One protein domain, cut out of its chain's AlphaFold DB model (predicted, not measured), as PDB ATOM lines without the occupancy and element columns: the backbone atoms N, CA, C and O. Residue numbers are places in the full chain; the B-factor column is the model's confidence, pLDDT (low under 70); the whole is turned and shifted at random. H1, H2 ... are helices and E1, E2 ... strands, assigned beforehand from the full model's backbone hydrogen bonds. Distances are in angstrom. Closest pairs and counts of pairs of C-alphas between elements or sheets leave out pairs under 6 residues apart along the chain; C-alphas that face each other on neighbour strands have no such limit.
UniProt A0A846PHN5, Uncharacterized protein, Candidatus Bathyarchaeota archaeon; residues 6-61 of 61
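This is residues 6 to 61 of the 61 residues of an uncharacterized protein of Candidatus Bathyarchaeota archaeon (UniProt A0A846PHN5). A helical hairpin, H2 and H3, is joined to a small sheet of three strands, with the long helix H3 in the middle, packed slantwise over one face of the sheet, and H2 beside H3 on the side away from the sheet. H1 runs crosswise from the sheet toward H2 and crosses H3 about perpendicular on the way. The printed part has 56 residues, with three named helices and three named strands in the order E1, H1, H2, H3, E2, E3; the sheet has the order E1, E3, E2 and is mixed, and the class is mixed, helices and strands. The whole is compact, with a radius of gyration of the C-alphas of 10.7 A and spans of 31 by 22 by 17 A.

Find C-alpha 6 at (54.524, 96.150, 72.887), where E1 begins; it holds residues 6 to 8. Next come H1, residues 10 to 18, 12.3 A long, and H2, residues 20 to 27, 10.6 A long. Find C-alpha 32 at (62.373, 101.032, 67.787); from there H3 runs through residues 32 to 46, 20.5 A. E2 follows with residues 48 to 51, 10.0 A long, and E3 with residues 56 to 60, 13.3 A long, ending at C-alpha 60 at (50.899, 100.536, 82.249).

Look first at the sheet: E1 and E3 are parallel at 19 degrees, with N 7 and O 57 within hydrogen-bond range at 2.9 A. E2 and E3 form an antiparallel hairpin at 160 degrees, with N 58 and O 50 at 2.8 A. H3 is on the sheet at a height of 9.3 A, making two layers, a helix on one face of a sheet; it lies over E3, E2 and, only just, E1, with 3 C-alphas falling on E1. On the local plane it runs slantwise to the strands, at 47 degrees to E3; the closest C-alphas of H3 and E3 are those of Cys 43 and Ala 59, 6.4 A apart. H2 and H3, a helical hairpin, touch at Ala 26 and Val 38, their closest C-alphas, 6.8 A apart, with a shallow tilt of 15 degrees, opposite ways. H1 touches H3 about perpendicular, at 81 degrees, with residues 39 to 43 of H3 alone; the closest C-alphas are those of Leu 16 and Phe 42, 6.9 A apart. H1 and H2 touch only at the corner, closest at C-alphas 17 and 23, 4.7 A apart. H1 only grazes the sheet, with its residues 10 to 13, and H2 is not on it. In H1, H2 and H3 every O i to N i+4 pair is within hydrogen-bond range.

The two C-alphas farthest apart are those of Pro 20 and Thr 54, 32.6 A. The printed part has no cut, and the five links between its named elements are tight. The mean pLDDT of the printed part is 86.3, and no printed residue is under 70.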
ATOM      1  N   LEU A   6      54.662  95.418  71.622       73.50
ATOM      2  CA  LEU A   6      54.524  96.150  72.887       73.50
ATOM      3  C   LEU A   6      53.497  97.256  72.683       73.50
ATOM      4  O   LEU A   6      53.664  98.091  71.795       73.50
ATOM      5  N   VAL A   7      52.459  97.262  73.511       77.62
ATOM      6  CA  VAL A   7      51.492  98.356  73.584       77.62
ATOM      7  C   VAL A   7      51.739  99.091  74.896       77.62
ATOM      8  O   VAL A   7      51.672  98.491  75.966       77.62
ATOM      9  N   ALA A   8      52.075 100.376  74.811       76.19
ATOM     10  CA  ALA A   8      52.328 101.223  75.971       76.19
ATOM     11  C   ALA A   8      51.269 102.322  76.047       76.19
ATOM     12  O   ALA A   8      51.003 103.000  75.054       76.19
ATOM     13  N   ASN A   9      50.683 102.503  77.230       78.50
ATOM     14  CA  ASN A   9      49.831 103.656  77.498       78.50
ATOM     15  C   ASN A   9      50.672 104.949  77.418       78.50
ATOM     16  O   ASN A   9      51.829 104.960  77.842       78.50
ATOM     17  N   LEU A  10      50.096 106.043  76.913       82.94
ATOM     18  CA  LEU A  10      50.740 107.360  76.876       82.94
ATOM     19  C   LEU A  10      51.284 107.779  78.253       82.94
ATOM     20  O   LEU A  10      52.378 108.331  78.330       82.94
ATOM     21  N   ASN A  11      50.587 107.432  79.341       83.50
ATOM     22  CA  ASN A  11      51.050 107.703  80.706       83.50
ATOM     23  C   ASN A  11      52.409 107.059  81.012       83.50
ATOM     24  O   ASN A  11      53.229 107.664  81.692       83.50
ATOM     25  N   VAL A  12      52.699 105.875  80.460       86.88
ATOM     26  CA  VAL A  12      54.009 105.225  80.624       86.88
ATOM     27  C   VAL A  12      55.105 106.049  79.959       86.88
ATOM     28  O   VAL A  12      56.176 106.213  80.535       86.88
ATOM     29  N   ILE A  13      54.840 106.586  78.765       88.06
ATOM     30  CA  ILE A  13      55.787 107.450  78.049       88.06
ATOM     31  C   ILE A  13      56.028 108.730  78.856       88.06
ATOM     32  O   ILE A  13      57.176 109.126  79.033       88.06
ATOM     33  N   ILE A  14      54.962 109.349  79.373       90.44
ATOM     34  CA  ILE A  14      55.058 110.570  80.183       90.44
ATOM     35  C   ILE A  14      55.880 110.307  81.447       90.44
ATOM     36  O   ILE A  14      56.848 111.019  81.681       90.44
ATOM     37  N   CYS A  15      55.569 109.260  82.215       90.62
ATOM     38  CA  CYS A  15      56.315 108.918  83.429       90.62
ATOM     39  C   CYS A  15      57.779 108.552  83.143       90.62
ATOM     40  O   CYS A  15      58.663 108.898  83.923       90.62
ATOM     41  N   LEU A  16      58.048 107.870  82.024       93.50
ATOM     42  CA  LEU A  16      59.411 107.544  81.600       93.50
ATOM     43  C   LEU A  16      60.210 108.805  81.304       93.50
ATOM     44  O   LEU A  16      61.372 108.910  81.692       93.50
ATOM     45  N   LEU A  17      59.593 109.738  80.578       92.94
ATOM     46  CA  LEU A  17      60.221 111.004  80.265       92.94
ATOM     47  C   LEU A  17      60.342 111.861  81.516       92.94
ATOM     48  O   LEU A  17      61.339 112.549  81.618       92.94
ATOM     49  N   ASP A  18      59.421 111.811  82.473       94.12
ATOM     50  CA  ASP A  18      59.513 112.628  83.683       94.12
ATOM     51  C   ASP A  18      60.718 112.238  84.558       94.12
ATOM     52  O   ASP A  18      61.466 113.117  84.986       94.12
ATOM     53  N   ASP A  19      61.013 110.938  84.694       93.44
ATOM     54  CA  ASP A  19      62.173 110.441  85.445       93.44
ATOM     55  C   ASP A  19      63.509 110.776  84.737       93.44
ATOM     56  O   ASP A  19      63.785 110.253  83.650       93.44
ATOM     57  N   PRO A  20      64.398 111.597  85.338       94.69
ATOM     58  CA  PRO A  20      65.630 112.047  84.686       94.69
ATOM     59  C   PRO A  20      66.549 110.902  84.243       94.69
ATOM     60  O   PRO A  20      67.169 110.972  83.180       94.69
ATOM     61  N   SER A  21      66.624 109.825  85.029       94.19
ATOM     62  CA  SER A  21      67.510 108.693  84.742       94.19
ATOM     63  C   SER A  21      67.036 107.890  83.529       94.19
ATOM     64  O   SER A  21      67.848 107.433  82.719       94.19
ATOM     65  N   TRP A  22      65.720 107.749  83.371       94.75
ATOM     66  CA  TRP A  22      65.115 107.037  82.251       94.75
ATOM     67  C   TRP A  22      64.996 107.914  81.011       94.75
ATOM     68  O   TRP A  22      65.245 107.420  79.911       94.75
ATOM     69  N   ARG A  23      64.752 109.218  81.177       95.69
ATOM     70  CA  ARG A  23      64.811 110.217  80.104       95.69
ATOM     71  C   ARG A  23      66.154 110.178  79.376       95.69
ATOM     72  O   ARG A  23      66.183 110.103  78.150       95.69
ATOM     73  N   GLU A  24      67.265 110.163  80.111       95.75
ATOM     74  CA  GLU A  24      68.608 110.089  79.517       95.75
ATOM     75  C   GLU A  24      68.883 108.758  78.805       95.75
ATOM     76  O   GLU A  24      69.579 108.728  77.790       95.75
ATOM     77  N   LYS A  25      68.308 107.646  79.284       94.00
ATOM     78  CA  LYS A  25      68.369 106.360  78.570       94.00
ATOM     79  C   LYS A  25      67.558 106.406  77.274       94.00
ATOM     80  O   LYS A  25      68.062 105.971  76.243       94.00
ATOM     81  N   ALA A  26      66.351 106.971  77.308       93.75
ATOM     82  CA  ALA A  26      65.481 107.110  76.140       93.75
ATOM     83  C   ALA A  26      66.115 107.975  75.042       93.75
ATOM     84  O   ALA A  26      66.054 107.614  73.873       93.75
ATOM     85  N   LYS A  27      66.794 109.072  75.399       94.62
ATOM     86  CA  LYS A  27      67.485 109.942  74.428       94.62
ATOM     87  C   LYS A  27      68.587 109.237  73.628       94.62
ATOM     88  O   LYS A  27      68.917 109.679  72.533       94.62
ATOM     89  N   LYS A  28      69.184 108.174  74.173       95.06
ATOM     90  CA  LYS A  28      70.287 107.428  73.537       95.06
ATOM     91  C   LYS A  28      69.804 106.352  72.563       95.06
ATOM     92  O   LYS A  28      70.623 105.770  71.854       95.06
ATOM     93  N   VAL A  29      68.502 106.080  72.545       95.38
ATOM     94  CA  VAL A  29      67.876 105.087  71.675       95.38
ATOM     95  C   VAL A  29      67.942 105.540  70.218       95.38
ATOM     96  O   VAL A  29      67.597 106.675  69.898       95.38
ATOM     97  N   LYS A  30      68.342 104.634  69.323       94.00
ATOM     98  CA  LYS A  30      68.422 104.889  67.875       94.00
ATOM     99  C   LYS A  30      67.440 104.047  67.073       94.00
ATOM    100  O   LYS A  30      67.198 104.330  65.904       94.00
ATOM    101  N   THR A  31      66.876 103.007  67.684       93.75
ATOM    102  CA  THR A  31      65.977 102.066  67.012       93.75
ATOM    103  C   THR A  31      64.707 101.803  67.816       93.75
ATOM    104  O   THR A  31      64.693 101.843  69.046       93.75
ATOM    105  N   LEU A  32      63.622 101.435  67.128       88.00
ATOM    106  CA  LEU A  32      62.373 101.032  67.787       88.00
ATOM    107  C   LEU A  32      62.553  99.804  68.693       88.00
ATOM    108  O   LEU A  32      61.887  99.687  69.721       88.00
ATOM    109  N   LYS A  33      63.472  98.897  68.337       87.75
ATOM    110  CA  LYS A  33      63.793  97.712  69.144       87.75
ATOM    111  C   LYS A  33      64.412  98.103  70.488       87.75
ATOM    112  O   LYS A  33      64.026  97.555  71.515       87.75
ATOM    113  N   GLU A  34      65.330  99.063  70.482       91.06
ATOM    114  CA  GLU A  34      65.912  99.622  71.704       91.06
ATOM    115  C   GLU A  34      64.865 100.391  72.517       91.06
ATOM    116  O   GLU A  34      64.776 100.175  73.723       91.06
ATOM    117  N   MET A  35      64.008 101.200  71.876       90.62
ATOM    118  CA  MET A  35      62.932 101.917  72.583       90.62
ATOM    119  C   MET A  35      61.999 100.946  73.306       90.62
ATOM    120  O   MET A  35      61.643 101.148  74.467       90.62
ATOM    121  N   ARG A  36      61.640  99.849  72.633       87.19
ATOM    122  CA  ARG A  36      60.840  98.773  73.216       87.19
ATOM    123  C   ARG A  36      61.517  98.184  74.452       87.19
ATOM    124  O   ARG A  36      60.843  97.969  75.454       87.19
ATOM    125  N   GLN A  37      62.821  97.923  74.386       90.06
ATOM    126  CA  GLN A  37      63.566  97.374  75.516       90.06
ATOM    127  C   GLN A  37      63.586  98.349  76.700       90.06
ATOM    128  O   GLN A  37      63.291  97.945  77.822       90.06
ATOM    129  N   VAL A  38      63.826  99.640  76.443       92.44
ATOM    130  CA  VAL A  38      63.795 100.680  77.484       92.44
ATOM    131  C   VAL A  38      62.417 100.759  78.146       92.44
ATOM    132  O   VAL A  38      62.343 100.815  79.370       92.44
ATOM    133  N   LEU A  39      61.327 100.709  77.374       89.31
ATOM    134  CA  LEU A  39      59.964 100.714  77.919       89.31
ATOM    135  C   LEU A  39      59.668  99.476  78.771       89.31
ATOM    136  O   LEU A  39      59.065  99.603  79.837       89.31
ATOM    137  N   LEU A  40      60.099  98.291  78.330       87.56
ATOM    138  CA  LEU A  40      59.960  97.060  79.112       87.56
ATOM    139  C   LEU A  40      60.720  97.160  80.436       87.56
ATOM    140  O   LEU A  40      60.161  96.847  81.484       87.56
ATOM    141  N   ASP A  41      61.969  97.618  80.402       90.75
ATOM    142  CA  ASP A  41      62.799  97.723  81.601       90.75
ATOM    143  C   ASP A  41      62.290  98.802  82.557       90.75
ATOM    144  O   ASP A  41      62.249  98.578  83.765       90.75
ATOM    145  N   PHE A  42      61.811  99.931  82.032       91.25
ATOM    146  CA  PHE A  42      61.152 100.956  82.834       91.25
ATOM    147  C   PHE A  42      59.914 100.397  83.541       91.25
ATOM    148  O   PHE A  42      59.787 100.528  84.757       91.25
ATOM    149  N   CYS A  43      59.036  99.699  82.814       88.12
ATOM    150  CA  CYS A  43      57.818  99.131  83.392       88.12
ATOM    151  C   CYS A  43      58.100  98.013  84.400       88.12
ATOM    152  O   CYS A  43      57.326  97.854  85.334       88.12
ATOM    153  N   ARG A  44      59.204  97.268  84.270       87.06
ATOM    154  CA  ARG A  44      59.631  96.291  85.290       87.06
ATOM    155  C   ARG A  44      60.011  96.944  86.617       87.06
ATOM    156  O   ARG A  44      59.866  96.311  87.654       87.06
ATOM    157  N   VAL A  45      60.524  98.173  86.578       89.75
ATOM    158  CA  VAL A  45      60.989  98.896  87.771       89.75
ATOM    159  C   VAL A  45      59.895  99.787  88.359       89.75
ATOM    160  O   VAL A  45      59.797  99.910  89.576       89.75
ATOM    161  N   LYS A  46      59.108 100.446  87.506       85.56
ATOM    162  CA  LYS A  46      58.217 101.552  87.893       85.56
ATOM    163  C   LYS A  46      56.735 101.291  87.639       85.56
ATOM    164  O   LYS A  46      55.921 102.080  88.096       85.56
ATOM    165  N   GLY A  47      56.381 100.229  86.919       80.88
ATOM    166  CA  GLY A  47      55.004  99.967  86.508       80.88
ATOM    167  C   GLY A  47      54.641  98.492  86.563       80.88
ATOM    168  O   GLY A  47      55.159  97.722  87.375       80.88
ATOM    169  N   LYS A  48      53.723  98.099  85.682       78.25
ATOM    170  CA  LYS A  48      53.304  96.712  85.503       78.25
ATOM    171  C   LYS A  48      53.354  96.323  84.033       78.25
ATOM    172  O   LYS A  48      53.088  97.115  83.129       78.25
ATOM    173  N   LEU A  49      53.689  95.055  83.817       81.62
ATOM    174  CA  LEU A  49      53.635  94.404  82.517       81.62
ATOM    175  C   LEU A  49      52.622  93.272  82.590       81.62
ATOM    176  O   LEU A  49      52.787  92.335  83.370       81.62
ATOM    177  N   THR A  50      51.597  93.341  81.747       80.19
ATOM    178  CA  THR A  50      50.639  92.248  81.578       80.19
ATOM    179  C   THR A  50      50.823  91.650  80.194       80.19
ATOM    180  O   THR A  50      50.761  92.351  79.185       80.19
ATOM    181  N   LYS A  51      51.081  90.344  80.142       79.69
ATOM    182  CA  LYS A  51      51.110  89.595  78.887       79.69
ATOM    183  C   LYS A  51      49.665  89.366  78.438       79.69
ATOM    184  O   LYS A  51      48.890  88.801  79.203       79.69
ATOM    185  N   ILE A  52      49.308  89.844  77.246       75.88
ATOM    186  CA  ILE A  52      47.947  89.712  76.699       75.88
ATOM    187  C   ILE A  52      47.842  88.472  75.808       75.88
ATOM    188  O   ILE A  52      46.860  87.744  75.884       75.88
ATOM    189  N   ASP A  53      48.864  88.200  74.996       76.81
ATOM    190  CA  ASP A  53      48.938  87.004  74.155       76.81
ATOM    191  C   ASP A  53      50.383  86.477  74.096       76.81
ATOM    192  O   ASP A  53      51.270  86.997  74.780       76.81
ATOM    193  N   THR A  54      50.637  85.418  73.323       73.00
ATOM    194  CA  THR A  54      51.963  84.786  73.199       73.00
ATOM    195  C   THR A  54      53.090  85.771  72.885       73.00
ATOM    196  O   THR A  54      54.188  85.587  73.417       73.00
ATOM    197  N   ASP A  55      52.789  86.832  72.136       77.81
ATOM    198  CA  ASP A  55      53.729  87.804  71.590       77.81
ATOM    199  C   ASP A  55      53.466  89.257  72.046       77.81
ATOM    200  O   ASP A  55      54.334  90.109  71.853       77.81
ATOM    201  N   THR A  56      52.337  89.572  72.686       75.00
ATOM    202  CA  THR A  56      51.956  90.946  73.054       75.00
ATOM    203  C   THR A  56      52.059  91.218  74.551       75.00
ATOM    204  O   THR A  56      51.449  90.539  75.382       75.00
ATOM    205  N   PHE A  57      52.766  92.294  74.895       77.25
ATOM    206  CA  PHE A  57      52.810  92.850  76.249       77.25
ATOM    207  C   PHE A  57      52.103  94.203  76.305       77.25
ATOM    208  O   PHE A  57      52.272  95.037  75.413       77.25
ATOM    209  N   TYR A  58      51.361  94.424  77.387       77.69
ATOM    210  CA  TYR A  58      50.775  95.708  77.742       77.69
ATOM    211  C   TYR A  58      51.548  96.330  78.897       77.69
ATOM    212  O   TYR A  58      51.716  95.708  79.949       77.69
ATOM    213  N   ALA A  59      52.013  97.556  78.685       77.00
ATOM    214  CA  ALA A  59      52.719  98.364  79.664       77.00
ATOM    215  C   ALA A  59      51.792  99.456  80.211       77.00
ATOM    216  O   ALA A  59      51.237 100.249  79.443       77.00
ATOM    217  N   TYR A  60      51.654  99.505  81.537       74.25
ATOM    218  CA  TYR A  60      50.899 100.536  82.249       74.25
ATOM    219  C   TYR A  60      51.568 100.892  83.585       74.25
ATOM    220  O   TYR A  60      52.285 100.078  84.175       74.25
ATOM    221  N   ILE A  61      51.339 102.130  84.023       71.31
ATOM    222  CA  ILE A  61      51.678 102.672  85.343       71.31
ATOM    223  C   ILE A  61      50.373 103.070  86.016       71.31
ATOM    224  O   ILE A  61      49.511 103.622  85.291       71.31
TER     225      ILE A  61